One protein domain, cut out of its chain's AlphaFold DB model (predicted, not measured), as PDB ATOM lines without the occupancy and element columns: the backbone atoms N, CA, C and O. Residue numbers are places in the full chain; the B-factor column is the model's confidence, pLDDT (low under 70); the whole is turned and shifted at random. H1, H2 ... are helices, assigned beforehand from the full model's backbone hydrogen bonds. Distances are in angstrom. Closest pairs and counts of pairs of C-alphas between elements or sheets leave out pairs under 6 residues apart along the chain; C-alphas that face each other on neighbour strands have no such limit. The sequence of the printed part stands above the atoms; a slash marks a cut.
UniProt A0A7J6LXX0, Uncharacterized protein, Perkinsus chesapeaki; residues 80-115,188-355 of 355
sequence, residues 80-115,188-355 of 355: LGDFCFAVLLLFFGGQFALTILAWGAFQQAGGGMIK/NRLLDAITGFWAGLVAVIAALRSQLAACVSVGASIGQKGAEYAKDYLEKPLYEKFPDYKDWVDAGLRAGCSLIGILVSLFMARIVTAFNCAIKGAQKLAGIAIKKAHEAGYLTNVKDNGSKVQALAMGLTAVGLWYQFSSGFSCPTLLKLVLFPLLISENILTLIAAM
ATOM      1  N   LEU A  80     196.113 236.282 222.353       89.19
ATOM      2  CA  LEU A  80     194.727 236.775 222.384       89.19
ATOM      3  C   LEU A  80     194.034 236.573 221.029       89.19
ATOM      4  O   LEU A  80     192.893 236.125 220.980       89.19
ATOM      5  N   GLY A  81     194.741 236.836 219.926       89.62
ATOM      6  CA  GLY A  81     194.221 236.604 218.576       89.62
ATOM      7  C   GLY A  81     193.870 235.139 218.316       89.62
ATOM      8  O   GLY A  81     192.773 234.847 217.844       89.62
ATOM      9  N   ASP A  82     194.760 234.216 218.686       91.12
ATOM     10  CA  ASP A  82     194.521 232.776 218.542       91.12
ATOM     11  C   ASP A  82     193.368 232.296 219.427       91.12
ATOM     12  O   ASP A  82     192.571 231.460 218.999       91.12
ATOM     13  N   PHE A  83     193.245 232.851 220.635       94.31
ATOM     14  CA  PHE A  83     192.132 232.584 221.540       94.31
ATOM     15  C   PHE A  83     190.806 233.075 220.952       94.31
ATOM     16  O   PHE A  83     189.867 232.290 220.827       94.31
ATOM     17  N   CYS A  84     190.735 234.336 220.521       92.94
ATOM     18  CA  CYS A  84     189.550 234.904 219.882       92.94
ATOM     19  C   CYS A  84     189.161 234.106 218.637       92.94
ATOM     20  O   CYS A  84     187.993 233.773 218.462       92.94
ATOM     21  N   PHE A  85     190.129 233.727 217.802       92.00
ATOM     22  CA  PHE A  85     189.883 232.896 216.627       92.00
ATOM     23  C   PHE A  85     189.375 231.493 216.997       92.00
ATOM     24  O   PHE A  85     188.451 230.985 216.363       92.00
ATOM     25  N   ALA A  86     189.928 230.875 218.044       95.56
ATOM     26  CA  ALA A  86     189.466 229.583 218.544       95.56
ATOM     27  C   ALA A  86     188.024 229.655 219.071       95.56
ATOM     28  O   ALA A  86     187.214 228.795 218.733       95.56
ATOM     29  N   VAL A  87     187.687 230.703 219.829       95.44
ATOM     30  CA  VAL A  87     186.328 230.982 220.322       95.44
ATOM     31  C   VAL A  87     185.370 231.235 219.155       95.44
ATOM     32  O   VAL A  87     184.280 230.665 219.120       95.44
ATOM     33  N   LEU A  88     185.786 232.026 218.161       94.19
ATOM     34  CA  LEU A  88     184.997 232.290 216.958       94.19
ATOM     35  C   LEU A  88     184.686 231.005 216.185       94.19
ATOM     36  O   LEU A  88     183.530 230.757 215.850       94.19
ATOM     37  N   LEU A  89     185.687 230.152 215.955       94.69
ATOM     38  CA  LEU A  89     185.487 228.849 215.316       94.69
ATOM     39  C   LEU A  89     184.594 227.920 216.147       94.69
ATOM     40  O   LEU A  89     183.756 227.217 215.582       94.69
ATOM     41  N   LEU A  90     184.766 227.927 217.473       96.75
ATOM     42  CA  LEU A  90     184.057 227.036 218.389       96.75
ATOM     43  C   LEU A  90     182.566 227.360 218.509       96.75
ATOM     44  O   LEU A  90     181.753 226.441 218.566       96.75
ATOM     45  N   PHE A  91     182.206 228.644 218.550       96.25
ATOM     46  CA  PHE A  91     180.833 229.083 218.822       96.25
ATOM     47  C   PHE A  91     180.110 229.681 217.616       96.25
ATOM     48  O   PHE A  91     178.886 229.758 217.636       96.25
ATOM     49  N   PHE A  92     180.828 230.085 216.565       95.00
ATOM     50  CA  PHE A  92     180.246 230.780 215.409       95.00
ATOM     51  C   PHE A  92     180.692 230.206 214.059       95.00
ATOM     52  O   PHE A  92     180.345 230.755 213.015       95.00
ATOM     53  N   GLY A  93     181.415 229.080 214.046       92.81
ATOM     54  CA  GLY A  93     181.930 228.470 212.818       92.81
ATOM     55  C   GLY A  93     180.851 228.133 211.782       92.81
ATOM     56  O   GLY A  93     181.073 228.306 210.588       92.81
ATOM     57  N   GLY A  94     179.654 227.730 212.217       92.25
ATOM     58  CA  GLY A  94     178.527 227.419 211.332       92.25
ATOM     59  C   GLY A  94     177.918 228.615 210.589       92.25
ATOM     60  O   GLY A  94     177.160 228.404 209.642       92.25
ATOM     61  N   GLN A  95     178.218 229.854 210.994       93.12
ATOM     62  CA  GLN A  95     177.823 231.066 210.258       93.12
ATOM     63  C   GLN A  95     178.795 231.394 209.115       93.12
ATOM     64  O   GLN A  95     178.394 232.058 208.167       93.12
ATOM     65  N   PHE A  96     180.046 230.930 209.200       93.06
ATOM     66  CA  PHE A  96     181.130 231.229 208.253       93.06
ATOM     67  C   PHE A  96     181.594 229.973 207.507       93.06
ATOM     68  O   PHE A  96     182.786 229.773 207.260       93.06
ATOM     69  N   ALA A  97     180.653 229.075 207.215       89.94
ATOM     70  CA  ALA A  97     180.942 227.763 206.660       89.94
ATOM     71  C   ALA A  97     181.663 227.862 205.304       89.94
ATOM     72  O   ALA A  97     182.664 227.171 205.094       89.94
ATOM     73  N   LEU A  98     181.203 228.747 204.413       91.06
ATOM     74  CA  LEU A  98     181.788 228.924 203.084       91.06
ATOM     75  C   LEU A  98     183.136 229.631 203.160       91.06
ATOM     76  O   LEU A  98     184.064 229.222 202.471       91.06
ATOM     77  N   THR A  99     183.286 230.632 204.027       93.00
ATOM     78  CA  THR A  99     184.570 231.317 204.238       93.00
ATOM     79  C   THR A  99     185.626 230.352 204.771       93.00
ATOM     80  O   THR A  99     186.764 230.354 204.298       93.00
ATOM     81  N   ILE A 100     185.269 229.480 205.717       90.00
ATOM     82  CA  ILE A 100     186.196 228.489 206.278       90.00
ATOM     83  C   ILE A 100     186.550 227.421 205.241       90.00
ATOM     84  O   ILE A 100     187.714 227.019 205.155       90.00
ATOM     85  N   LEU A 101     185.579 226.980 204.438       88.75
ATOM     86  CA  LEU A 101     185.828 226.065 203.329       88.75
ATOM     87  C   LEU A 101     186.748 226.701 202.280       88.75
ATOM     88  O   LEU A 101     187.734 226.082 201.891       88.75
ATOM     89  N   ALA A 102     186.460 227.936 201.866       92.62
ATOM     90  CA  ALA A 102     187.263 228.691 200.913       92.62
ATOM     91  C   ALA A 102     188.694 228.859 201.429       92.62
ATOM     92  O   ALA A 102     189.654 228.529 200.739       92.62
ATOM     93  N   TRP A 103     188.861 229.266 202.685       92.00
ATOM     94  CA  TRP A 103     190.177 229.342 203.307       92.00
ATOM     95  C   TRP A 103     190.900 227.986 203.327       92.00
ATOM     96  O   TRP A 103     192.094 227.912 203.033       92.00
ATOM     97  N   GLY A 104     190.187 226.905 203.653       88.50
ATOM     98  CA  GLY A 104     190.731 225.547 203.664       88.50
ATOM     99  C   GLY A 104     191.198 225.087 202.282       88.50
ATOM    100  O   GLY A 104     192.330 224.623 202.147       88.50
ATOM    101  N   ALA A 105     190.363 225.275 201.261       91.06
ATOM    102  CA  ALA A 105     190.679 224.959 199.871       91.06
ATOM    103  C   ALA A 105     191.869 225.789 199.368       91.06
ATOM    104  O   ALA A 105     192.806 225.245 198.782       91.06
ATOM    105  N   PHE A 106     191.886 227.088 199.686       93.44
ATOM    106  CA  PHE A 106     192.986 227.980 199.342       93.44
ATOM    107  C   PHE A 106     194.301 227.534 199.986       93.44
ATOM    108  O   PHE A 106     195.321 227.442 199.306       93.44
ATOM    109  N   GLN A 107     194.300 227.211 201.285       91.62
ATOM    110  CA  GLN A 107     195.502 226.730 201.976       91.62
ATOM    111  C   GLN A 107     196.009 225.401 201.413       91.62
ATOM    112  O   GLN A 107     197.221 225.226 201.299       91.62
ATOM    113  N   GLN A 108     195.104 224.488 201.057       89.25
ATOM    114  CA  GLN A 108     195.464 223.176 200.529       89.25
ATOM    115  C   GLN A 108     196.054 223.248 199.114       89.25
ATOM    116  O   GLN A 108     196.977 222.495 198.815       89.25
ATOM    117  N   ALA A 109     195.549 224.143 198.262       91.69
ATOM    118  CA  ALA A 109     195.991 224.254 196.872       91.69
ATOM    119  C   ALA A 109     197.132 225.264 196.668       91.69
ATOM    120  O   ALA A 109     198.133 224.943 196.035       91.69
ATOM    121  N   GLY A 110     196.989 226.483 197.200       84.81
ATOM    122  CA  GLY A 110     197.890 227.607 196.913       84.81
ATOM    123  C   GLY A 110     198.657 228.135 198.124       84.81
ATOM    124  O   GLY A 110     199.752 228.674 197.980       84.81
ATOM    125  N   GLY A 111     198.135 227.956 199.340       87.69
ATOM    126  CA  GLY A 111     198.688 228.602 200.534       87.69
ATOM    127  C   GLY A 111     200.130 228.207 200.851       87.69
ATOM    128  O   GLY A 111     200.917 229.054 201.271       87.69
ATOM    129  N   GLY A 112     200.502 226.945 200.621       89.38
ATOM    130  CA  GLY A 112     201.887 226.490 200.777       89.38
ATOM    131  C   GLY A 112     202.844 227.142 199.772       89.38
ATOM    132  O   GLY A 112     203.921 227.593 200.159       89.38
ATOM    133  N   MET A 113     202.425 227.235 198.507       84.38
ATOM    134  CA  MET A 113     203.205 227.841 197.426       84.38
ATOM    135  C   MET A 113     203.396 229.341 197.663       84.38
ATOM    136  O   MET A 113     204.524 229.818 197.638       84.38
ATOM    137  N   ILE A 114     202.327 230.058 198.022       87.38
ATOM    138  CA  ILE A 114     202.376 231.496 198.314       87.38
ATOM    139  C   ILE A 114     203.268 231.788 199.517       87.38
ATOM    140  O   ILE A 114     204.084 232.696 199.457       87.38
ATOM    141  N   LYS A 115     203.156 231.025 200.614       90.38
ATOM    142  CA  LYS A 115     204.016 231.231 201.795       90.38
ATOM    143  C   LYS A 115     205.492 231.038 201.465       90.38
ATOM    144  O   LYS A 115     206.327 231.785 201.967       90.38
ATOM    145  N   ASN A 188     210.775 234.769 188.036       84.31
ATOM    146  CA  ASN A 188     210.230 233.421 188.187       84.31
ATOM    147  C   ASN A 188     209.553 233.245 189.549       84.31
ATOM    148  O   ASN A 188     208.470 232.673 189.623       84.31
ATOM    149  N   ARG A 189     210.124 233.810 190.618       83.12
ATOM    150  CA  ARG A 189     209.543 233.752 191.972       83.12
ATOM    151  C   ARG A 189     208.257 234.550 192.077       83.12
ATOM    152  O   ARG A 189     207.298 234.115 192.716       83.12
ATOM    153  N   LEU A 190     208.221 235.709 191.423       82.00
ATOM    154  CA  LEU A 190     207.003 236.500 191.322       82.00
ATOM    155  C   LEU A 190     205.919 235.735 190.547       82.00
ATOM    156  O   LEU A 190     204.771 235.680 190.991       82.00
ATOM    157  N   LEU A 191     206.281 235.106 189.424       84.00
ATOM    158  CA  LEU A 191     205.371 234.264 188.647       84.00
ATOM    159  C   LEU A 191     204.882 233.049 189.444       84.00
ATOM    160  O   LEU A 191     203.693 232.740 189.378       84.00
ATOM    161  N   ASP A 192     205.732 232.411 190.246       84.06
ATOM    162  CA  ASP A 192     205.342 231.322 191.149       84.06
ATOM    163  C   ASP A 192     204.350 231.801 192.217       84.06
ATOM    164  O   ASP A 192     203.353 231.129 192.491       84.06
ATOM    165  N   ALA A 193     204.562 232.990 192.795       84.19
ATOM    166  CA  ALA A 193     203.632 233.584 193.755       84.19
ATOM    167  C   ALA A 193     202.261 233.866 193.119       84.19
ATOM    168  O   ALA A 193     201.223 233.509 193.685       84.19
ATOM    169  N   ILE A 194     202.259 234.469 191.926       85.50
ATOM    170  CA  ILE A 194     201.048 234.761 191.147       85.50
ATOM    171  C   ILE A 194     200.337 233.458 190.764       85.50
ATOM    172  O   ILE A 194     199.119 233.350 190.905       85.50
ATOM    173  N   THR A 195     201.085 232.444 190.335       85.38
ATOM    174  CA  THR A 195     200.543 231.135 189.952       85.38
ATOM    175  C   THR A 195     199.944 230.416 191.158       85.38
ATOM    176  O   THR A 195     198.830 229.902 191.066       85.38
ATOM    177  N   GLY A 196     200.608 230.444 192.317       86.38
ATOM    178  CA  GLY A 196     200.072 229.909 193.570       86.38
ATOM    179  C   GLY A 196     198.799 230.623 194.024       86.38
ATOM    180  O   GLY A 196     197.865 229.974 194.501       86.38
ATOM    181  N   PHE A 197     198.725 231.941 193.826       89.19
ATOM    182  CA  PHE A 197     197.518 232.726 194.081       89.19
ATOM    183  C   PHE A 197     196.360 232.320 193.164       89.19
ATOM    184  O   PHE A 197     195.277 231.998 193.660       89.19
ATOM    185  N   TRP A 198     196.590 232.253 191.849       91.06
ATOM    186  CA  TRP A 198     195.582 231.811 190.881       91.06
ATOM    187  C   TRP A 198     195.129 230.371 191.124       91.06
ATOM    188  O   TRP A 198     193.928 230.105 191.127       91.06
ATOM    189  N   ALA A 199     196.059 229.453 191.394       89.31
ATOM    190  CA  ALA A 199     195.743 228.069 191.734       89.31
ATOM    191  C   ALA A 199     194.880 227.983 193.001       89.31
ATOM    192  O   ALA A 199     193.894 227.245 193.032       89.31
ATOM    193  N   GLY A 200     195.200 228.783 194.025       91.00
ATOM    194  CA  GLY A 200     194.384 228.912 195.228       91.00
ATOM    195  C   GLY A 200     192.971 229.414 194.927       91.00
ATOM    196  O   GLY A 200     192.003 228.824 195.402       91.00
ATOM    197  N   LEU A 201     192.830 230.462 194.110       90.19
ATOM    198  CA  LEU A 201     191.531 231.036 193.741       90.19
ATOM    199  C   LEU A 201     190.664 230.048 192.943       90.19
ATOM    200  O   LEU A 201     189.491 229.849 193.264       90.19
ATOM    201  N   VAL A 202     191.243 229.378 191.945       90.62
ATOM    202  CA  VAL A 202     190.543 228.355 191.151       90.62
ATOM    203  C   VAL A 202     190.125 227.177 192.030       90.62
ATOM    204  O   VAL A 202     189.000 226.692 191.905       90.62
ATOM    205  N   ALA A 203     190.976 226.751 192.968       92.38
ATOM    206  CA  ALA A 203     190.633 225.695 193.916       92.38
ATOM    207  C   ALA A 203     189.460 226.080 194.829       92.38
ATOM    208  O   ALA A 203     188.609 225.236 195.104       92.38
ATOM    209  N   VAL A 204     189.369 227.344 195.258       92.56
ATOM    210  CA  VAL A 204     188.220 227.851 196.026       92.56
ATOM    211  C   VAL A 204     186.935 227.772 195.208       92.56
ATOM    212  O   VAL A 204     185.948 227.216 195.688       92.56
ATOM    213  N   ILE A 205     186.946 228.268 193.967       91.44
ATOM    214  CA  ILE A 205     185.773 228.229 193.079       91.44
ATOM    215  C   ILE A 205     185.341 226.778 192.830       91.44
ATOM    216  O   ILE A 205     184.158 226.450 192.939       91.44
ATOM    217  N   ALA A 206     186.301 225.895 192.546       91.50
ATOM    218  CA  ALA A 206     186.041 224.478 192.323       91.50
ATOM    219  C   ALA A 206     185.462 223.793 193.571       91.50
ATOM    220  O   ALA A 206     184.501 223.035 193.457       91.50
ATOM    221  N   ALA A 207     185.998 224.080 194.763       90.31
ATOM    222  CA  ALA A 207     185.509 223.513 196.018       90.31
ATOM    223  C   ALA A 207     184.073 223.959 196.329       90.31
ATOM    224  O   ALA A 207     183.231 223.120 196.653       90.31
ATOM    225  N   LEU A 208     183.777 225.254 196.170       89.94
ATOM    226  CA  LEU A 208     182.443 225.809 196.411       89.94
ATOM    227  C   LEU A 208     181.406 225.222 195.448       89.94
ATOM    228  O   LEU A 208     180.360 224.742 195.890       89.94
ATOM    229  N   ARG A 209     181.715 225.181 194.144       90.94
ATOM    230  CA  ARG A 209     180.813 224.610 193.130       90.94
ATOM    231  C   ARG A 209     180.620 223.107 193.299       90.94
ATOM    232  O   ARG A 209     179.493 222.625 193.214       90.94
ATOM    233  N   SER A 210     181.695 222.369 193.575       92.06
ATOM    234  CA  SER A 210     181.633 220.920 193.793       92.06
ATOM    235  C   SER A 210     180.763 220.573 195.004       92.06
ATOM    236  O   SER A 210     179.892 219.706 194.915       92.06
ATOM    237  N   GLN A 211     180.925 221.294 196.118       89.12
ATOM    238  CA  GLN A 211     180.117 221.057 197.311       89.12
ATOM    239  C   GLN A 211     178.640 221.399 197.088       89.12
ATOM    240  O   GLN A 211     177.779 220.619 197.500       89.12
ATOM    241  N   LEU A 212     178.331 222.518 196.424       87.12
ATOM    242  CA  LEU A 212     176.947 222.876 196.107       87.12
ATOM    243  C   LEU A 212     176.303 221.819 195.200       87.12
ATOM    244  O   LEU A 212     175.218 221.329 195.512       87.12
ATOM    245  N   ALA A 213     176.992 221.410 194.131       89.38
ATOM    246  CA  ALA A 213     176.509 220.385 193.209       89.38
ATOM    247  C   ALA A 213     176.250 219.047 193.923       89.38
ATOM    248  O   ALA A 213     175.212 218.418 193.707       89.38
ATOM    249  N   ALA A 214     177.147 218.640 194.827       91.44
ATOM    250  CA  ALA A 214     176.963 217.445 195.644       91.44
ATOM    251  C   ALA A 214     175.738 217.564 196.567       91.44
ATOM    252  O   ALA A 214     174.920 216.644 196.619       91.44
ATOM    253  N   CYS A 215     175.560 218.704 197.245       91.88
ATOM    254  CA  CYS A 215     174.409 218.930 198.125       91.88
ATOM    255  C   CYS A 215     173.086 218.920 197.348       91.88
ATOM    256  O   CYS A 215     172.122 218.305 197.807       91.88
ATOM    257  N   VAL A 216     173.046 219.548 196.167       92.44
ATOM    258  CA  VAL A 216     171.865 219.578 195.291       92.44
ATOM    259  C   VAL A 216     171.538 218.181 194.766       92.44
ATOM    260  O   VAL A 216     170.383 217.774 194.825       92.44
ATOM    261  N   SER A 217     172.537 217.415 194.322       95.19
ATOM    262  CA  SER A 217     172.346 216.048 193.816       95.19
ATOM    263  C   SER A 217     171.805 215.095 194.891       95.19
ATOM    264  O   SER A 217     170.803 214.399 194.681       95.19
ATOM    265  N   VAL A 218     172.410 215.116 196.085       95.81
ATOM    266  CA  VAL A 218     171.949 214.321 197.235       95.81
ATOM    267  C   VAL A 218     170.547 214.757 197.662       95.81
ATOM    268  O   VAL A 218     169.671 213.917 197.864       95.81
ATOM    269  N   GLY A 219     170.304 216.066 197.743       94.81
ATOM    270  CA  GLY A 219     169.013 216.620 198.135       94.81
ATOM    271  C   GLY A 219     167.891 216.298 197.150       94.81
ATOM    272  O   GLY A 219     166.813 215.885 197.571       94.81
ATOM    273  N   ALA A 220     168.150 216.400 195.845       94.69
ATOM    274  CA  ALA A 220     167.198 216.024 194.805       94.69
ATOM    275  C   ALA A 220     166.853 214.528 194.876       94.69
ATOM    276  O   ALA A 220     165.683 214.167 194.783       94.69
ATOM    277  N   SER A 221     167.843 213.665 195.124       95.25
ATOM    278  CA  SER A 221     167.622 212.219 195.280       95.25
ATOM    279  C   SER A 221     166.742 211.896 196.496       95.25
ATOM    280  O   SER A 221     165.799 211.110 196.393       95.25
ATOM    281  N   ILE A 222     167.004 212.542 197.641       95.69
ATOM    282  CA  ILE A 222     166.172 212.416 198.850       95.69
ATOM    283  C   ILE A 222     164.750 212.918 198.573       95.69
ATOM    284  O   ILE A 222     163.777 212.260 198.939       95.69
ATOM    285  N   GLY A 223     164.619 214.059 197.898       95.44
ATOM    286  CA  GLY A 223     163.331 214.661 197.579       95.44
ATOM    287  C   GLY A 223     162.505 213.860 196.575       95.44
ATOM    288  O   GLY A 223     161.292 213.783 196.731       95.44
ATOM    289  N   GLN A 224     163.130 213.192 195.603       96.00
ATOM    290  CA  GLN A 224     162.438 212.270 194.696       96.00
ATOM    291  C   GLN A 224     161.836 211.083 195.453       96.00
ATOM    292  O   GLN A 224     160.673 210.750 195.237       96.00
ATOM    293  N   LYS A 225     162.581 210.500 196.401       96.19
ATOM    294  CA  LYS A 225     162.041 209.464 197.294       96.19
ATOM    295  C   LYS A 225     160.943 210.002 198.201       96.19
ATOM    296  O   LYS A 225     159.916 209.354 198.353       96.19
ATOM    297  N   GLY A 226     161.109 211.213 198.727       96.12
ATOM    298  CA  GLY A 226     160.053 211.909 199.460       96.12
ATOM    299  C   GLY A 226     158.782 212.109 198.629       96.12
ATOM    300  O   GLY A 226     157.691 211.914 199.151       96.12
ATOM    301  N   ALA A 227     158.911 212.427 197.338       95.19
ATOM    302  CA  ALA A 227     157.780 212.607 196.430       95.19
ATOM    303  C   ALA A 227     157.017 211.302 196.178       95.19
ATOM    304  O   ALA A 227     155.793 211.334 196.119       95.19
ATOM    305  N   GLU A 228     157.725 210.171 196.040       95.38
ATOM    306  CA  GLU A 228     157.107 208.840 195.931       95.38
ATOM    307  C   GLU A 228     156.212 208.568 197.152       95.38
ATOM    308  O   GLU A 228     155.038 208.260 196.984       95.38
ATOM    309  N   TYR A 229     156.713 208.806 198.370       95.75
ATOM    310  CA  TYR A 229     155.904 208.663 199.587       95.75
ATOM    311  C   TYR A 229     154.777 209.696 199.687       95.75
ATOM    312  O   TYR A 229     153.679 209.377 200.127       95.75
ATOM    313  N   ALA A 230     155.033 210.947 199.308       95.38
ATOM    314  CA  ALA A 230     154.051 212.020 199.405       95.38
ATOM    315  C   ALA A 230     152.859 211.798 198.466       95.38
ATOM    316  O   ALA A 230     151.735 212.125 198.839       95.38
ATOM    317  N   LYS A 231     153.089 211.222 197.281       94.50
ATOM    318  CA  LYS A 231     152.038 210.858 196.320       94.50
ATOM    319  C   LYS A 231     150.995 209.940 196.953       94.50
ATOM    320  O   LYS A 231     149.817 210.282 196.935       94.50
ATOM    321  N   ASP A 232     151.416 208.885 197.647       93.81
ATOM    322  CA  ASP A 232     150.491 207.926 198.270       93.81
ATOM    323  C   ASP A 232     149.483 208.578 199.240       93.81
ATOM    324  O   ASP A 232     148.344 208.116 199.361       93.81
ATOM    325  N   TYR A 233     149.870 209.676 199.905       95.69
ATOM    326  CA  TYR A 233     149.035 210.372 200.893       95.69
ATOM    327  C   TYR A 233     148.356 211.646 200.366       95.69
ATOM    328  O   TYR A 233     147.240 211.958 200.784       95.69
ATOM    329  N   LEU A 234     149.012 212.404 199.483       95.00
ATOM    330  CA  LEU A 234     148.565 213.734 199.045       95.00
ATOM    331  C   LEU A 234     147.896 213.729 197.668       95.00
ATOM    332  O   LEU A 234     147.155 214.659 197.361       95.00
ATOM    333  N   GLU A 235     148.111 212.706 196.843       92.50
ATOM    334  CA  GLU A 235     147.613 212.691 195.464       92.50
ATOM    335  C   GLU A 235     146.078 212.668 195.409       92.50
ATOM    336  O   GLU A 235     145.471 213.481 194.713       92.50
ATOM    337  N   LYS A 236     145.437 211.822 196.229       92.75
ATOM    338  CA  LYS A 236     143.967 211.720 196.309       92.75
ATOM    339  C   LYS A 236     143.283 213.054 196.654       92.75
ATOM    340  O   LYS A 236     142.479 213.513 195.843       92.75
ATOM    341  N   PRO A 237     143.602 213.722 197.783       95.81
ATOM    342  CA  PRO A 237     142.948 214.986 198.127       95.81
ATOM    343  C   PRO A 237     143.268 216.119 197.141       95.81
ATOM    344  O   PRO A 237     142.442 217.015 196.956       95.81
ATOM    345  N   LEU A 238     144.441 216.113 196.491       93.62
ATOM    346  CA  LEU A 238     144.771 217.137 195.496       93.62
ATOM    347  C   LEU A 238     144.019 216.928 194.175       93.62
ATOM    348  O   LEU A 238     143.559 217.910 193.594       93.62
ATOM    349  N   TYR A 239     143.850 215.689 193.713       95.56
ATOM    350  CA  TYR A 239     143.106 215.396 192.484       95.56
ATOM    351  C   TYR A 239     141.607 215.637 192.615       95.56
ATOM    352  O   TYR A 239     140.983 216.064 191.647       95.56
ATOM    353  N   GLU A 240     141.033 215.409 193.797       96.00
ATOM    354  CA  GLU A 240     139.636 215.762 194.069       96.00
ATOM    355  C   GLU A 240     139.409 217.276 193.982       96.00
ATOM    356  O   GLU A 240     138.365 217.725 193.511       96.00
ATOM    357  N   LYS A 241     140.400 218.076 194.392       96.00
ATOM    358  CA  LYS A 241     140.312 219.540 194.378       96.00
ATOM    359  C   LYS A 241     140.646 220.161 193.017       96.00
ATOM    360  O   LYS A 241     140.099 221.210 192.688       96.00
ATOM    361  N   PHE A 242     141.532 219.532 192.240       94.12
ATOM    362  CA  PHE A 242     142.018 220.036 190.948       94.12
ATOM    363  C   PHE A 242     142.023 218.937 189.868       94.12
ATOM    364  O   PHE A 242     143.092 218.513 189.418       94.12
ATOM    365  N   PRO A 243     140.848 218.465 189.419       93.12
ATOM    366  CA  PRO A 243     140.750 217.343 188.485       93.12
ATOM    367  C   PRO A 243     141.344 217.633 187.098       93.12
ATOM    368  O   PRO A 243     141.836 216.706 186.456       93.12
ATOM    369  N   ASP A 244     141.353 218.898 186.668       96.69
ATOM    370  CA  ASP A 244     141.856 219.318 185.350       96.69
ATOM    371  C   ASP A 244     143.384 219.508 185.306       96.69
ATOM    372  O   ASP A 244     143.966 219.636 184.232       96.69
ATOM    373  N   TYR A 245     144.063 219.509 186.463       94.75
ATOM    374  CA  TYR A 245     145.483 219.874 186.588       94.75
ATOM    375  C   TYR A 245     146.357 218.756 187.176       94.75
ATOM    376  O   TYR A 245     147.362 219.033 187.833       94.75
ATOM    377  N   LYS A 246     146.006 217.487 186.946       92.62
ATOM    378  CA  LYS A 246     146.709 216.329 187.538       92.62
ATOM    379  C   LYS A 246     148.210 216.313 187.233       92.62
ATOM    380  O   LYS A 246     149.012 216.157 188.148       92.62
ATOM    381  N   ASP A 247     148.600 216.596 185.991       91.56
ATOM    382  CA  ASP A 247     150.015 216.638 185.590       91.56
ATOM    383  C   ASP A 247     150.796 217.749 186.315       91.56
ATOM    384  O   ASP A 247     151.952 217.565 186.703       91.56
ATOM    385  N   TRP A 248     150.155 218.900 186.549       94.31
ATOM    386  CA  TRP A 248     150.749 220.015 187.292       94.31
ATOM    387  C   TRP A 248     150.854 219.726 188.787       94.31
ATOM    388  O   TRP A 248     151.831 220.134 189.412       94.31
ATOM    389  N   VAL A 249     149.886 219.001 189.354       91.81
ATOM    390  CA  VAL A 249     149.954 218.503 190.735       91.81
ATOM    391  C   VAL A 249     151.149 217.565 190.893       91.81
ATOM    392  O   VAL A 249     151.939 217.722 191.824       91.81
ATOM    393  N   ASP A 250     151.345 216.652 189.947       91.69
ATOM    394  CA  ASP A 250     152.450 215.698 189.953       91.69
ATOM    395  C   ASP A 250     153.821 216.362 189.788       91.69
ATOM    396  O   ASP A 250     154.771 216.058 190.527       91.69
ATOM    397  N   ALA A 251     153.927 217.308 188.852       92.75
ATOM    398  CA  ALA A 251     155.117 218.130 188.678       92.75
ATOM    399  C   ALA A 251     155.399 218.973 189.933       92.75
ATOM    400  O   ALA A 251     156.541 219.025 190.398       92.75
ATOM    401  N   GLY A 252     154.361 219.574 190.518       93.00
ATOM    402  CA  GLY A 252     154.439 220.384 191.729       93.00
ATOM    403  C   GLY A 252     154.903 219.588 192.946       93.00
ATOM    404  O   GLY A 252     155.799 220.038 193.659       93.00
ATOM    405  N   LEU A 253     154.371 218.380 193.156       93.25
ATOM    406  CA  LEU A 253     154.788 217.494 194.248       93.25
ATOM    407  C   LEU A 253     156.250 217.064 194.100       93.25
ATOM    408  O   LEU A 253     157.011 217.135 195.067       93.25
ATOM    409  N   ARG A 254     156.675 216.674 192.890       91.94
ATOM    410  CA  ARG A 254     158.075 216.303 192.622       91.94
ATOM    411  C   ARG A 254     159.024 217.481 192.822       91.94
ATOM    412  O   ARG A 254     160.052 217.319 193.483       91.94
ATOM    413  N   ALA A 255     158.689 218.651 192.282       93.62
ATOM    414  CA  ALA A 255     159.501 219.857 192.418       93.62
ATOM    415  C   ALA A 255     159.571 220.326 193.879       93.62
ATOM    416  O   ALA A 255     160.660 220.587 194.385       93.62
ATOM    417  N   GLY A 256     158.435 220.352 194.580       94.62
ATOM    418  CA  GLY A 256     158.345 220.738 195.986       94.62
ATOM    419  C   GLY A 256     159.147 219.813 196.898       94.62
ATOM    420  O   GLY A 256     159.969 220.286 197.680       94.62
ATOM    421  N   CYS A 257     158.992 218.492 196.756       95.50
ATOM    422  CA  CYS A 257     159.760 217.533 197.555       95.50
ATOM    423  C   CYS A 257     161.259 217.582 197.230       95.50
ATOM    424  O   CYS A 257     162.079 217.501 198.143       95.50
ATOM    425  N   SER A 258     161.633 217.770 195.957       92.94
ATOM    426  CA  SER A 258     163.035 217.965 195.550       92.94
ATOM    427  C   SER A 258     163.634 219.219 196.180       92.94
ATOM    428  O   SER A 258     164.730 219.159 196.730       92.94
ATOM    429  N   LEU A 259     162.900 220.335 196.174       93.62
ATOM    430  CA  LEU A 259     163.328 221.575 196.818       93.62
ATOM    431  C   LEU A 259     163.517 221.384 198.328       93.62
ATOM    432  O   LEU A 259     164.554 221.772 198.862       93.62
ATOM    433  N   ILE A 260     162.570 220.731 199.010       95.25
ATOM    434  CA  ILE A 260     162.690 220.408 200.442       95.25
ATOM    435  C   ILE A 260     163.917 219.522 200.694       95.25
ATOM    436  O   ILE A 260     164.696 219.799 201.605       95.25
ATOM    437  N   GLY A 261     164.137 218.496 199.868       95.69
ATOM    438  CA  GLY A 261     165.309 217.626 199.966       95.69
ATOM    439  C   GLY A 261     166.627 218.390 199.800       95.69
ATOM    440  O   GLY A 261     167.567 218.176 200.567       95.69
ATOM    441  N   ILE A 262     166.688 219.339 198.860       92.88
ATOM    442  CA  ILE A 262     167.833 220.246 198.682       92.88
ATOM    443  C   ILE A 262     168.038 221.120 199.926       92.88
ATOM    444  O   ILE A 262     169.164 221.204 200.417       92.88
ATOM    445  N   LEU A 263     166.979 221.714 200.484       92.44
ATOM    446  CA  LEU A 263     167.069 222.531 201.703       92.44
ATOM    447  C   LEU A 263     167.586 221.724 202.905       92.44
ATOM    448  O   LEU A 263     168.454 222.200 203.636       92.44
ATOM    449  N   VAL A 264     167.111 220.487 203.083       94.38
ATOM    450  CA  VAL A 264     167.582 219.577 204.143       94.38
ATOM    451  C   VAL A 264     169.051 219.201 203.943       94.38
ATOM    452  O   VAL A 264     169.827 219.211 204.898       94.38
ATOM    453  N   SER A 265     169.458 218.911 202.706       94.12
ATOM    454  CA  SER A 265     170.848 218.595 202.361       94.12
ATOM    455  C   SER A 265     171.789 219.773 202.652       94.12
ATOM    456  O   SER A 265     172.812 219.604 203.318       94.12
ATOM    457  N   LEU A 266     171.404 220.991 202.253       89.06
ATOM    458  CA  LEU A 266     172.148 222.218 202.559       89.06
ATOM    459  C   LEU A 266     172.240 222.470 204.070       89.06
ATOM    460  O   LEU A 266     173.300 222.839 204.579       89.06
ATOM    461  N   PHE A 267     171.156 222.219 204.806       90.75
ATOM    462  CA  PHE A 267     171.153 222.315 206.262       90.75
ATOM    463  C   PHE A 267     172.114 221.304 206.909       90.75
ATOM    464  O   PHE A 267     172.884 221.666 207.800       90.75
ATOM    465  N   MET A 268     172.156 220.062 206.421       92.56
ATOM    466  CA  MET A 268     173.110 219.058 206.903       92.56
ATOM    467  C   MET A 268     174.559 219.411 206.575       92.56
ATOM    468  O   MET A 268     175.429 219.269 207.433       92.56
ATOM    469  N   ALA A 269     174.834 219.942 205.382       90.44
ATOM    470  CA  ALA A 269     176.166 220.433 205.036       90.44
ATOM    471  C   ALA A 269     176.629 221.548 205.996       90.44
ATOM    472  O   ALA A 269     177.795 221.582 206.412       90.44
ATOM    473  N   ARG A 270     175.702 222.421 206.413       89.81
ATOM    474  CA  ARG A 270     175.961 223.448 207.430       89.81
ATOM    475  C   ARG A 270     176.287 222.836 208.792       89.81
ATOM    476  O   ARG A 270     177.264 223.257 209.407       89.81
ATOM    477  N   ILE A 271     175.545 221.815 209.230       92.88
ATOM    478  CA  ILE A 271     175.821 221.087 210.482       92.88
ATOM    479  C   ILE A 271     177.215 220.448 210.453       92.88
ATOM    480  O   ILE A 271     177.986 220.614 211.396       92.88
ATOM    481  N   VAL A 272     177.571 219.757 209.367       92.31
ATOM    482  CA  VAL A 272     178.885 219.104 209.232       92.31
ATOM    483  C   VAL A 272     180.016 220.133 209.281       92.31
ATOM    484  O   VAL A 272     181.041 219.914 209.930       92.31
ATOM    485  N   THR A 273     179.831 221.285 208.637       90.38
ATOM    486  CA  THR A 273     180.834 222.354 208.663       90.38
ATOM    487  C   THR A 273     180.951 222.967 210.056       90.38
ATOM    488  O   THR A 273     182.064 223.096 210.566       90.38
ATOM    489  N   ALA A 274     179.827 223.259 210.714       93.06
ATOM    490  CA  ALA A 274     179.783 223.743 212.093       93.06
ATOM    491  C   ALA A 274     180.499 222.789 213.058       93.06
ATOM    492  O   ALA A 274     181.307 223.225 213.878       93.06
ATOM    493  N   PHE A 275     180.274 221.482 212.903       95.25
ATOM    494  CA  PHE A 275     180.932 220.441 213.685       95.25
ATOM    495  C   PHE A 275     182.450 220.429 213.489       95.25
ATOM    496  O   PHE A 275     183.204 220.466 214.461       95.25
ATOM    497  N   ASN A 276     182.920 220.465 212.240       93.12
ATOM    498  CA  ASN A 276     184.353 220.535 211.941       93.12
ATOM    499  C   ASN A 276     185.007 221.811 212.498       93.12
ATOM    500  O   ASN A 276     186.153 221.777 212.954       93.12
ATOM    501  N   CYS A 277     184.289 222.935 212.482       93.75
ATOM    502  CA  CYS A 277     184.762 224.187 213.069       93.75
ATOM    503  C   CYS A 277     184.813 224.111 214.595       93.75
ATOM    504  O   CYS A 277     185.810 224.533 215.178       93.75
ATOM    505  N   ALA A 278     183.802 223.504 215.225       96.31
ATOM    506  CA  ALA A 278     183.773 223.271 216.662       96.31
ATOM    507  C   ALA A 278     184.962 222.412 217.110       96.31
ATOM    508  O   ALA A 278     185.660 222.799 218.042       96.31
ATOM    509  N   ILE A 279     185.273 221.323 216.395       95.94
ATOM    510  CA  ILE A 279     186.449 220.484 216.687       95.94
ATOM    511  C   ILE A 279     187.739 221.305 216.601       95.94
ATOM    512  O   ILE A 279     188.544 221.298 217.533       95.94
ATOM    513  N   LYS A 280     187.947 222.036 215.498       94.50
ATOM    514  CA  LYS A 280     189.171 222.830 215.293       94.50
ATOM    515  C   LYS A 280     189.309 223.953 216.324       94.50
ATOM    516  O   LYS A 280     190.404 224.180 216.838       94.50
ATOM    517  N   GLY A 281     188.211 224.646 216.630       95.62
ATOM    518  CA  GLY A 281     188.153 225.687 217.653       95.62
ATOM    519  C   GLY A 281     188.450 225.128 219.040       95.62
ATOM    520  O   GLY A 281     189.311 225.654 219.740       95.62
ATOM    521  N   ALA A 282     187.832 224.002 219.403       96.88
ATOM    522  CA  ALA A 282     188.049 223.335 220.681       96.88
ATOM    523  C   ALA A 282     189.484 222.823 220.850       96.88
ATOM    524  O   ALA A 282     190.063 222.995 221.917       96.88
ATOM    525  N   GLN A 283     190.081 222.233 219.809       95.19
ATOM    526  CA  GLN A 283     191.478 221.788 219.837       95.19
ATOM    527  C   GLN A 283     192.440 222.961 220.057       95.19
ATOM    528  O   GLN A 283     193.332 222.872 220.901       95.19
ATOM    529  N   LYS A 284     192.236 224.081 219.347       94.44
ATOM    530  CA  LYS A 284     193.031 225.303 219.543       94.44
ATOM    531  C   LYS A 284     192.853 225.870 220.949       94.44
ATOM    532  O   LYS A 284     193.841 226.177 221.609       94.44
ATOM    533  N   LEU A 285     191.611 225.965 221.420       95.88
ATOM    534  CA  LEU A 285     191.289 226.509 222.736       95.88
ATOM    535  C   LEU A 285     191.867 225.649 223.867       95.88
ATOM    536  O   LEU A 285     192.473 226.183 224.791       95.88
ATOM    537  N   ALA A 286     191.745 224.322 223.764       94.94
ATOM    538  CA  ALA A 286     192.334 223.376 224.709       94.94
ATOM    539  C   ALA A 286     193.866 223.481 224.736       94.94
ATOM    540  O   ALA A 286     194.452 223.500 225.817       94.94
ATOM    541  N   GLY A 287     194.510 223.608 223.570       91.81
ATOM    542  CA  GLY A 287     195.956 223.815 223.475       91.81
ATOM    543  C   GLY A 287     196.416 225.105 224.162       91.81
ATOM    544  O   GLY A 287     197.356 225.077 224.952       91.81
ATOM    545  N   ILE A 288     195.714 226.222 223.935       92.25
ATOM    546  CA  ILE A 288     196.009 227.509 224.592       92.25
ATOM    547  C   ILE A 288     195.815 227.405 226.109       92.25
ATOM    548  O   ILE A 288     196.684 227.835 226.868       92.25
ATOM    549  N   ALA A 289     194.706 226.810 226.558       92.44
ATOM    550  CA  ALA A 289     194.399 226.652 227.979       92.44
ATOM    551  C   ALA A 289     195.460 225.809 228.703       92.44
ATOM    552  O   ALA A 289     195.909 226.173 229.787       92.44
ATOM    553  N   ILE A 290     195.901 224.711 228.085       90.56
ATOM    554  CA  ILE A 290     196.920 223.824 228.650       90.56
ATOM    555  C   ILE A 290     198.292 224.489 228.653       90.56
ATOM    556  O   ILE A 290     198.976 224.431 229.673       90.56
ATOM    557  N   LYS A 291     198.668 225.181 227.569       88.81
ATOM    558  CA  LYS A 291     199.909 225.961 227.516       88.81
ATOM    559  C   LYS A 291     199.952 226.999 228.640       88.81
ATOM    560  O   LYS A 291     200.944 227.080 229.356       88.81
ATOM    561  N   LYS A 292     198.854 227.728 228.861       90.44
ATOM    562  CA  LYS A 292     198.746 228.713 229.950       90.44
ATOM    563  C   LYS A 292     198.755 228.075 231.341       90.44
ATOM    564  O   LYS A 292     199.399 228.602 232.241       90.44
ATOM    565  N   ALA A 293     198.099 226.931 231.522       90.62
ATOM    566  CA  ALA A 293     198.131 226.196 232.788       90.62
ATOM    567  C   ALA A 293     199.531 225.640 233.111       90.62
ATOM    568  O   ALA A 293     199.927 225.616 234.276       90.62
ATOM    569  N   HIS A 294     200.283 225.227 232.088       89.94
ATOM    570  CA  HIS A 294     201.678 224.813 232.214       89.94
ATOM    571  C   HIS A 294     202.591 225.997 232.563       89.94
ATOM    572  O   HIS A 294     203.368 225.903 233.507       89.94
ATOM    573  N   GLU A 295     202.453 227.134 231.868       89.31
ATOM    574  CA  GLU A 295     203.176 228.381 232.183       89.31
ATOM    575  C   GLU A 295     202.925 228.855 233.626       89.31
ATOM    576  O   GLU A 295     203.830 229.373 234.273       89.31
ATOM    577  N   ALA A 296     201.719 228.631 234.156       91.12
ATOM    578  CA  ALA A 296     201.357 228.965 235.533       91.12
ATOM    579  C   ALA A 296     201.790 227.914 236.581       91.12
ATOM    580  O   ALA A 296     201.508 228.082 237.764       91.12
ATOM    581  N   GLY A 297     202.452 226.826 236.174       90.81
ATOM    582  CA  GLY A 297     202.967 225.798 237.083       90.81
ATOM    583  C   GLY A 297     201.923 224.812 237.620       90.81
ATOM    584  O   GLY A 297     202.263 223.957 238.435       90.81
ATOM    585  N   TYR A 298     200.669 224.863 237.153       90.69
ATOM    586  CA  TYR A 298     199.625 223.918 237.576       90.69
ATOM    587  C   TYR A 298     199.820 222.507 237.001       90.69
ATOM    588  O   TYR A 298     199.233 221.545 237.497       90.69
ATOM    589  N   LEU A 299     200.613 222.368 235.934       86.12
ATOM    590  CA  LEU A 299     200.805 221.118 235.204       86.12
ATOM    591  C   LEU A 299     202.298 220.890 234.932       86.12
ATOM    592  O   LEU A 299     202.877 221.570 234.099       86.12
ATOM    593  N   THR A 300     202.915 219.914 235.599       80.38
ATOM    594  CA  THR A 300     204.369 219.643 235.525       80.38
ATOM    595  C   THR A 300     204.793 218.648 234.437       80.38
ATOM    596  O   THR A 300     205.983 218.463 234.225       80.38
ATOM    597  N   ASN A 301     203.857 217.981 233.748       73.12
ATOM    598  CA  ASN A 301     204.176 216.965 232.732       73.12
ATOM    599  C   ASN A 301     203.032 216.772 231.728       73.12
ATOM    600  O   ASN A 301     202.373 215.727 231.690       73.12
ATOM    601  N   VAL A 302     202.756 217.784 230.905       67.00
ATOM    602  CA  VAL A 302     201.781 217.634 229.818       67.00
ATOM    603  C   VAL A 302     202.525 217.526 228.504       67.00
ATOM    604  O   VAL A 302     203.125 218.481 228.033       67.00
ATOM    605  N   LYS A 303     202.474 216.338 227.896       71.19
ATOM    606  CA  LYS A 303     202.777 216.208 226.471       71.19
ATOM    607  C   LYS A 303     201.684 216.950 225.705       71.19
ATOM    608  O   LYS A 303     200.508 216.649 225.913       71.19
ATOM    609  N   ASP A 304     202.071 217.838 224.794       62.97
ATOM    610  CA  ASP A 304     201.168 218.709 224.019       62.97
ATOM    611  C   ASP A 304     200.067 217.966 223.229       62.97
ATOM    612  O   ASP A 304     199.074 218.569 222.839       62.97
ATOM    613  N   ASN A 305     200.174 216.639 223.064       64.75
ATOM    614  CA  ASN A 305     199.168 215.774 222.427       64.75
ATOM    615  C   ASN A 305     198.636 214.652 223.344       64.75
ATOM    616  O   ASN A 305     198.250 213.580 222.878       64.75
ATOM    617  N   GLY A 306     198.648 214.856 224.661       75.06
ATOM    618  CA  GLY A 306     198.150 213.870 225.621       75.06
ATOM    619  C   GLY A 306     196.641 213.611 225.506       75.06
ATOM    620  O   GLY A 306     195.866 214.490 225.128       75.06
ATOM    621  N   SER A 307     196.200 212.421 225.929       81.44
ATOM    622  CA  SER A 307     194.780 212.023 225.989       81.44
ATOM    623  C   SER A 307     193.888 213.037 226.722       81.44
ATOM    624  O   SER A 307     192.729 213.224 226.360       81.44
ATOM    625  N   LYS A 308     194.440 213.752 227.712       81.62
ATOM    626  CA  LYS A 308     193.748 214.811 228.465       81.62
ATOM    627  C   LYS A 308     193.382 216.029 227.603       81.62
ATOM    628  O   LYS A 308     192.286 216.560 227.760       81.62
ATOM    629  N   VAL A 309     194.254 216.438 226.674       86.38
ATOM    630  CA  VAL A 309     193.993 217.547 225.731       86.38
ATOM    631  C   VAL A 309     192.814 217.181 224.831       86.38
ATOM    632  O   VAL A 309     191.906 217.981 224.628       86.38
ATOM    633  N   GLN A 310     192.802 215.941 224.337       90.75
ATOM    634  CA  GLN A 310     191.742 215.437 223.466       90.75
ATOM    635  C   GLN A 310     190.407 215.315 224.204       90.75
ATOM    636  O   GLN A 310     189.383 215.712 223.658       90.75
ATOM    637  N   ALA A 311     190.406 214.829 225.449       92.31
ATOM    638  CA  ALA A 311     189.196 214.757 226.268       92.31
ATOM    639  C   ALA A 311     188.593 216.149 226.524       92.31
ATOM    640  O   ALA A 311     187.394 216.346 226.325       92.31
ATOM    641  N   LEU A 312     189.429 217.134 226.880       93.50
ATOM    642  CA  LEU A 312     188.997 218.523 227.043       93.50
ATOM    643  C   LEU A 312     188.461 219.101 225.726       93.50
ATOM    644  O   LEU A 312     187.393 219.708 225.712       93.50
ATOM    645  N   ALA A 313     189.165 218.876 224.614       95.62
ATOM    646  CA  ALA A 313     188.733 219.329 223.298       95.62
ATOM    647  C   ALA A 313     187.397 218.694 222.880       95.62
ATOM    648  O   ALA A 313     186.543 219.391 222.339       95.62
ATOM    649  N   MET A 314     187.159 217.410 223.157       96.25
ATOM    650  CA  MET A 314     185.868 216.767 222.883       96.25
ATOM    651  C   MET A 314     184.741 217.363 223.733       96.25
ATOM    652  O   MET A 314     183.676 217.664 223.195       96.25
ATOM    653  N   GLY A 315     184.985 217.609 225.026       97.06
ATOM    654  CA  GLY A 315     184.020 218.283 225.899       97.06
ATOM    655  C   GLY A 315     183.671 219.689 225.401       97.06
ATOM    656  O   GLY A 315     182.498 220.018 225.235       97.06
ATOM    657  N   LEU A 316     184.687 220.490 225.066       97.44
ATOM    658  CA  LEU A 316     184.505 221.819 224.477       97.44
ATOM    659  C   LEU A 316     183.781 221.756 223.127       97.44
ATOM    660  O   LEU A 316     182.915 222.586 222.873       97.44
ATOM    661  N   THR A 317     184.082 220.759 222.290       97.50
ATOM    662  CA  THR A 317     183.403 220.550 221.001       97.50
ATOM    663  C   THR A 317     181.909 220.327 221.203       97.50
ATOM    664  O   THR A 317     181.111 220.956 220.514       97.50
ATOM    665  N   ALA A 318     181.516 219.470 222.153       97.44
ATOM    666  CA  ALA A 318     180.108 219.203 222.441       97.44
ATOM    667  C   ALA A 318     179.375 220.470 222.912       97.44
ATOM    668  O   ALA A 318     178.287 220.767 222.422       97.44
ATOM    669  N   VAL A 319     180.000 221.257 223.796       97.75
ATOM    670  CA  VAL A 319     179.451 222.537 224.275       97.75
ATOM    671  C   VAL A 319     179.327 223.555 223.138       97.75
ATOM    672  O   VAL A 319     178.277 224.175 222.980       97.75
ATOM    673  N   GLY A 320     180.371 223.710 222.320       96.31
ATOM    674  CA  GLY A 320     180.375 224.633 221.184       96.31
ATOM    675  C   GLY A 320     179.344 224.257 220.121       96.31
ATOM    676  O   GLY A 320     178.625 225.123 219.626       96.31
ATOM    677  N   LEU A 321     179.206 222.963 219.819       96.12
ATOM    678  CA  LEU A 321     178.209 222.460 218.876       96.12
ATOM    679  C   LEU A 321     176.784 222.654 219.399       96.12
ATOM    680  O   LEU A 321     175.926 223.126 218.656       96.12
ATOM    681  N   TRP A 322     176.535 222.326 220.672       96.94
ATOM    682  CA  TRP A 322     175.238 222.557 221.307       96.94
ATOM    683  C   TRP A 322     174.854 224.037 221.253       96.94
ATOM    684  O   TRP A 322     173.746 224.381 220.841       96.94
ATOM    685  N   TYR A 323     175.794 224.930 221.578       96.62
ATOM    686  CA  TYR A 323     175.582 226.370 221.480       96.62
ATOM    687  C   TYR A 323     175.271 226.817 220.041       96.62
ATOM    688  O   TYR A 323     174.290 227.527 219.815       96.62
ATOM    689  N   GLN A 324     176.051 226.366 219.053       95.94
ATOM    690  CA  GLN A 324     175.814 226.676 217.638       95.94
ATOM    691  C   GLN A 324     174.434 226.207 217.166       95.94
ATOM    692  O   GLN A 324     173.746 226.938 216.457       95.94
ATOM    693  N   PHE A 325     174.005 225.018 217.593       94.88
ATOM    694  CA  PHE A 325     172.696 224.474 217.247       94.88
ATOM    695  C   PHE A 325     171.561 225.256 217.924       94.88
ATOM    696  O   PHE A 325     170.625 225.689 217.257       94.88
ATOM    697  N   SER A 326     171.675 225.512 219.232       95.69
ATOM    698  CA  SER A 326     170.665 226.243 220.015       95.69
ATOM    699  C   SER A 326     170.496 227.705 219.587       95.69
ATOM    700  O   SER A 326     169.400 228.251 219.674       95.69
ATOM    701  N   SER A 327     171.554 228.331 219.066       93.94
ATOM    702  CA  SER A 327     171.521 229.700 218.536       93.94
ATOM    703  C   SER A 327     171.067 229.780 217.071       93.94
ATOM    704  O   SER A 327     171.055 230.868 216.487       93.94
ATOM    705  N   GLY A 328     170.712 228.649 216.447       92.88
ATOM    706  CA  GLY A 328     170.322 228.590 215.036       92.88
ATOM    707  C   GLY A 328     171.451 228.997 214.090       92.88
ATOM    708  O   GLY A 328     171.194 229.560 213.026       92.88
ATOM    709  N   PHE A 329     172.703 228.767 214.497       91.25
ATOM    710  CA  PHE A 329     173.915 229.198 213.801       91.25
ATOM    711  C   PHE A 329     173.995 230.715 213.562       91.25
ATOM    712  O   PHE A 329     174.708 231.150 212.662       91.25
ATOM    713  N   SER A 330     173.268 231.525 214.338       91.31
ATOM    714  CA  SER A 330     173.264 232.983 214.214       91.31
ATOM    715  C   SER A 330     174.281 233.624 215.156       91.31
ATOM    716  O   SER A 330     174.487 233.196 216.290       91.31
ATOM    717  N   CYS A 331     174.902 234.703 214.691       90.94
ATOM    718  CA  CYS A 331     175.816 235.511 215.488       90.94
ATOM    719  C   CYS A 331     175.044 236.617 216.254       90.94
ATOM    720  O   CYS A 331     174.152 237.243 215.663       90.94
ATOM    721  N   PRO A 332     175.363 236.899 217.535       92.62
ATOM    722  CA  PRO A 332     174.816 238.036 218.274       92.62
ATOM    723  C   PRO A 332     175.019 239.351 217.518       92.62
ATOM    724  O   PRO A 332     176.034 239.545 216.852       92.62
ATOM    725  N   THR A 333     174.073 240.281 217.637       92.00
ATOM    726  CA  THR A 333     174.076 241.552 216.886       92.00
ATOM    727  C   THR A 333     175.351 242.373 217.084       92.00
ATOM    728  O   THR A 333     175.904 242.872 216.108       92.00
ATOM    729  N   LEU A 334     175.875 242.450 218.310       91.94
ATOM    730  CA  LEU A 334     177.132 243.155 218.596       91.94
ATOM    731  C   LEU A 334     178.334 242.512 217.897       91.94
ATOM    732  O   LEU A 334     179.195 243.203 217.358       91.94
ATOM    733  N   LEU A 335     178.373 241.180 217.853       91.50
ATOM    734  CA  LEU A 335     179.467 240.455 217.220       91.50
ATOM    735  C   LEU A 335     179.354 240.490 215.686       91.50
ATOM    736  O   LEU A 335     180.376 240.507 215.006       91.50
ATOM    737  N   LYS A 336     178.138 240.607 215.129       92.44
ATOM    738  CA  LYS A 336     177.926 240.870 213.693       92.44
ATOM    739  C   LYS A 336     178.561 242.182 213.240       92.44
ATOM    740  O   LYS A 336     179.069 242.222 212.128       92.44
ATOM    741  N   LEU A 337     178.552 243.223 214.077       91.81
ATOM    742  CA  LEU A 337     179.188 244.501 213.745       91.81
ATOM    743  C   LEU A 337     180.712 244.348 213.637       91.81
ATOM    744  O   LEU A 337     181.313 244.802 212.669       91.81
ATOM    745  N   VAL A 338     181.324 243.652 214.596       90.38
ATOM    746  CA  VAL A 338     182.774 243.396 214.604       90.38
ATOM    747  C   VAL A 338     183.184 242.467 213.456       90.38
ATOM    748  O   VAL A 338     184.195 242.693 212.799       90.38
ATOM    749  N   LEU A 339     182.381 241.438 213.179       91.81
ATOM    750  CA  LEU A 339     182.621 240.459 212.113       91.81
ATOM    751  C   LEU A 339     182.003 240.865 210.770       91.81
ATOM    752  O   LEU A 339     181.922 240.039 209.861       91.81
ATOM    753  N   PHE A 340     181.569 242.115 210.621       92.75
ATOM    754  CA  PHE A 340     180.885 242.585 209.418       92.75
ATOM    755  C   PHE A 340     181.686 242.352 208.123       92.75
ATOM    756  O   PHE A 340     181.096 241.850 207.163       92.75
ATOM    757  N   PRO A 341     183.018 242.580 208.075       90.94
ATOM    758  CA  PRO A 341     183.808 242.262 206.884       90.94
ATOM    759  C   PRO A 341     183.749 240.775 206.506       90.94
ATOM    760  O   PRO A 341     183.695 240.431 205.328       90.94
ATOM    761  N   LEU A 342     183.700 239.892 207.507       91.06
ATOM    762  CA  LEU A 342     183.623 238.445 207.310       91.06
ATOM    763  C   LEU A 342     182.221 238.001 206.850       91.06
ATOM    764  O   LEU A 342     182.072 237.029 206.118       91.06
ATOM    765  N   LEU A 343     181.177 238.733 207.247       91.62
ATOM    766  CA  LEU A 343     179.820 238.518 206.738       91.62
ATOM    767  C   LEU A 343     179.697 238.936 205.270       91.62
ATOM    768  O   LEU A 343     179.044 238.245 204.492       91.62
ATOM    769  N   ILE A 344     180.349 240.035 204.875       91.94
ATOM    770  CA  ILE A 344     180.421 240.438 203.465       91.94
ATOM    771  C   ILE A 344     181.117 239.347 202.646       91.94
ATOM    772  O   ILE A 344     180.591 238.960 201.603       91.94
ATOM    773  N   SER A 345     182.252 238.816 203.118       92.06
ATOM    774  CA  SER A 345     182.946 237.747 202.392       92.06
ATOM    775  C   SER A 345     182.086 236.492 202.256       92.06
ATOM    776  O   SER A 345     182.021 235.932 201.166       92.06
ATOM    777  N   GLU A 346     181.366 236.088 203.306       92.50
ATOM    778  CA  GLU A 346     180.449 234.941 203.244       92.50
ATOM    779  C   GLU A 346     179.348 235.148 202.188       92.50
ATOM    780  O   GLU A 346     179.066 234.248 201.393       92.50
ATOM    781  N   ASN A 347     178.763 236.348 202.120       90.81
ATOM    782  CA  ASN A 347     177.728 236.678 201.136       90.81
ATOM    783  C   ASN A 347     178.272 236.681 199.700       90.81
ATOM    784  O   ASN A 347     177.621 236.159 198.796       90.81
ATOM    785  N   ILE A 348     179.478 237.219 199.484       91.12
ATOM    786  CA  ILE A 348     180.142 237.191 198.172       91.12
ATOM    787  C   ILE A 348     180.428 235.746 197.752       91.12
ATOM    788  O   ILE A 348     180.138 235.369 196.621       91.12
ATOM    789  N   LEU A 349     180.949 234.913 198.657       90.50
ATOM    790  CA  LEU A 349     181.212 233.499 198.371       90.50
ATOM    791  C   LEU A 349     179.924 232.724 198.083       90.50
ATOM    792  O   LEU A 349     179.920 231.864 197.209       90.50
ATOM    793  N   THR A 350     178.828 233.058 198.767       88.69
ATOM    794  CA  THR A 350     177.500 232.491 198.486       88.69
ATOM    795  C   THR A 350     177.041 232.847 197.074       88.69
ATOM    796  O   THR A 350     176.590 231.971 196.341       88.69
ATOM    797  N   LEU A 351     177.203 234.111 196.663       86.69
ATOM    798  CA  LEU A 351     176.877 234.554 195.308       86.69
ATOM    799  C   LEU A 351     177.734 233.826 194.264       86.69
ATOM    800  O   LEU A 351     177.203 233.345 193.272       86.69
ATOM    801  N   ILE A 352     179.042 233.691 194.506       88.75
ATOM    802  CA  ILE A 352     179.961 232.961 193.617       88.75
ATOM    803  C   ILE A 352     179.590 231.481 193.521       88.75
ATOM    804  O   ILE A 352     179.667 230.907 192.441       88.75
ATOM    805  N   ALA A 353     179.187 230.857 194.628       85.69
ATOM    806  CA  ALA A 353     178.743 229.469 194.618       85.69
ATOM    807  C   ALA A 353     177.446 229.288 193.812       85.69
ATOM    808  O   ALA A 353     177.262 228.237 193.206       85.69
ATOM    809  N   ALA A 354     176.569 230.298 193.803       79.44
ATOM    810  CA  ALA A 354     175.292 230.271 193.095       79.44
ATOM    811  C   ALA A 354     175.391 230.565 191.583       79.44
ATOM    812  O   ALA A 354     174.461 230.211 190.858       79.44
ATOM    813  N   MET A 355     176.473 231.207 191.121       77.19
ATOM    814  CA  MET A 355     176.746 231.512 189.703       77.19
ATOM    815  C   MET A 355     177.416 230.350 188.964       77.19
ATOM    816  O   MET A 355     176.990 230.058 187.830       77.19
TER     817      MET A 355
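What this domain is: This is residues 80 to 115 and 188 to 355 of the 355 residues of an uncharacterized protein of Perkinsus chesapeaki (UniProt A0A7J6LXX0). Two very long helices, H3 and H4, cross steeply and are joined through a tip, where residues 240 to 245 stick out; away from it they spread apart. There H2 packs on H3, H1 and H5 pack on H4, and H7 reaches H2 and H3. The 204 printed residues include seven named helices, H1 to H7 in order, and no named strand: the class is all helix. The whole is loose, with a radius of gyration of the C-alphas of 22.8 A and spans of 79 by 49 by 33 A.

How they stand to each other: H1, residues 80 to 95, touches H4, residues 243 to 295, at a shallow tilt of 18 degrees, opposite ways; their closest C-alphas, of Gly 94 and Ala 274, are 4.0 A apart. H2, residues 97 to 115, touches residues 192 to 208 of H3, residues 188 to 241, at a shallow tilt of 23 degrees; the closest C-alphas, of Gly 110 and Gly 200, are 4.1 A apart. H3 touches H4 at a steep tilt of 45 degrees through residues 215 to 239 and 245 to 269, closest at the C-alphas of Gly 219 and Ile 262, 3.9 A. H5, residues 307 to 326, forms a hairpin with H4; the closest C-alphas, of Ala 282 and Ala 313, are 4.8 A apart. H6, residues 333 to 338, touches no helix. H7, residues 340 to 354, is about perpendicular to H2, at 88 degrees, and touches it; the closest C-alphas, of Thr 99 and Glu 346, are 5.6 A apart. Every O i to N i+4 pair is within hydrogen-bond range in H5 and H7, against 10 of 12 in H1, 13 of 15 in H2, 46 of 50 in H3, 47 of 49 in H4 and 1 of 2 in H6.

Where its parts are: H1 begins at C-alpha 80, (194.727, 236.775, 222.384), and H7 ends at C-alpha 354, (175.292, 230.271, 193.095). H3 is 71.6 A long, with a kink of 63 degrees near residue 234, and H4 77.0 A.

The domain as a whole: Residues 116 to 187 are not printed, and C-alphas 115 and 188 are 15.1 A apart across the cut. The link from H4 to H5 is long, and residues 302, 304 and 305 are under pLDDT 70.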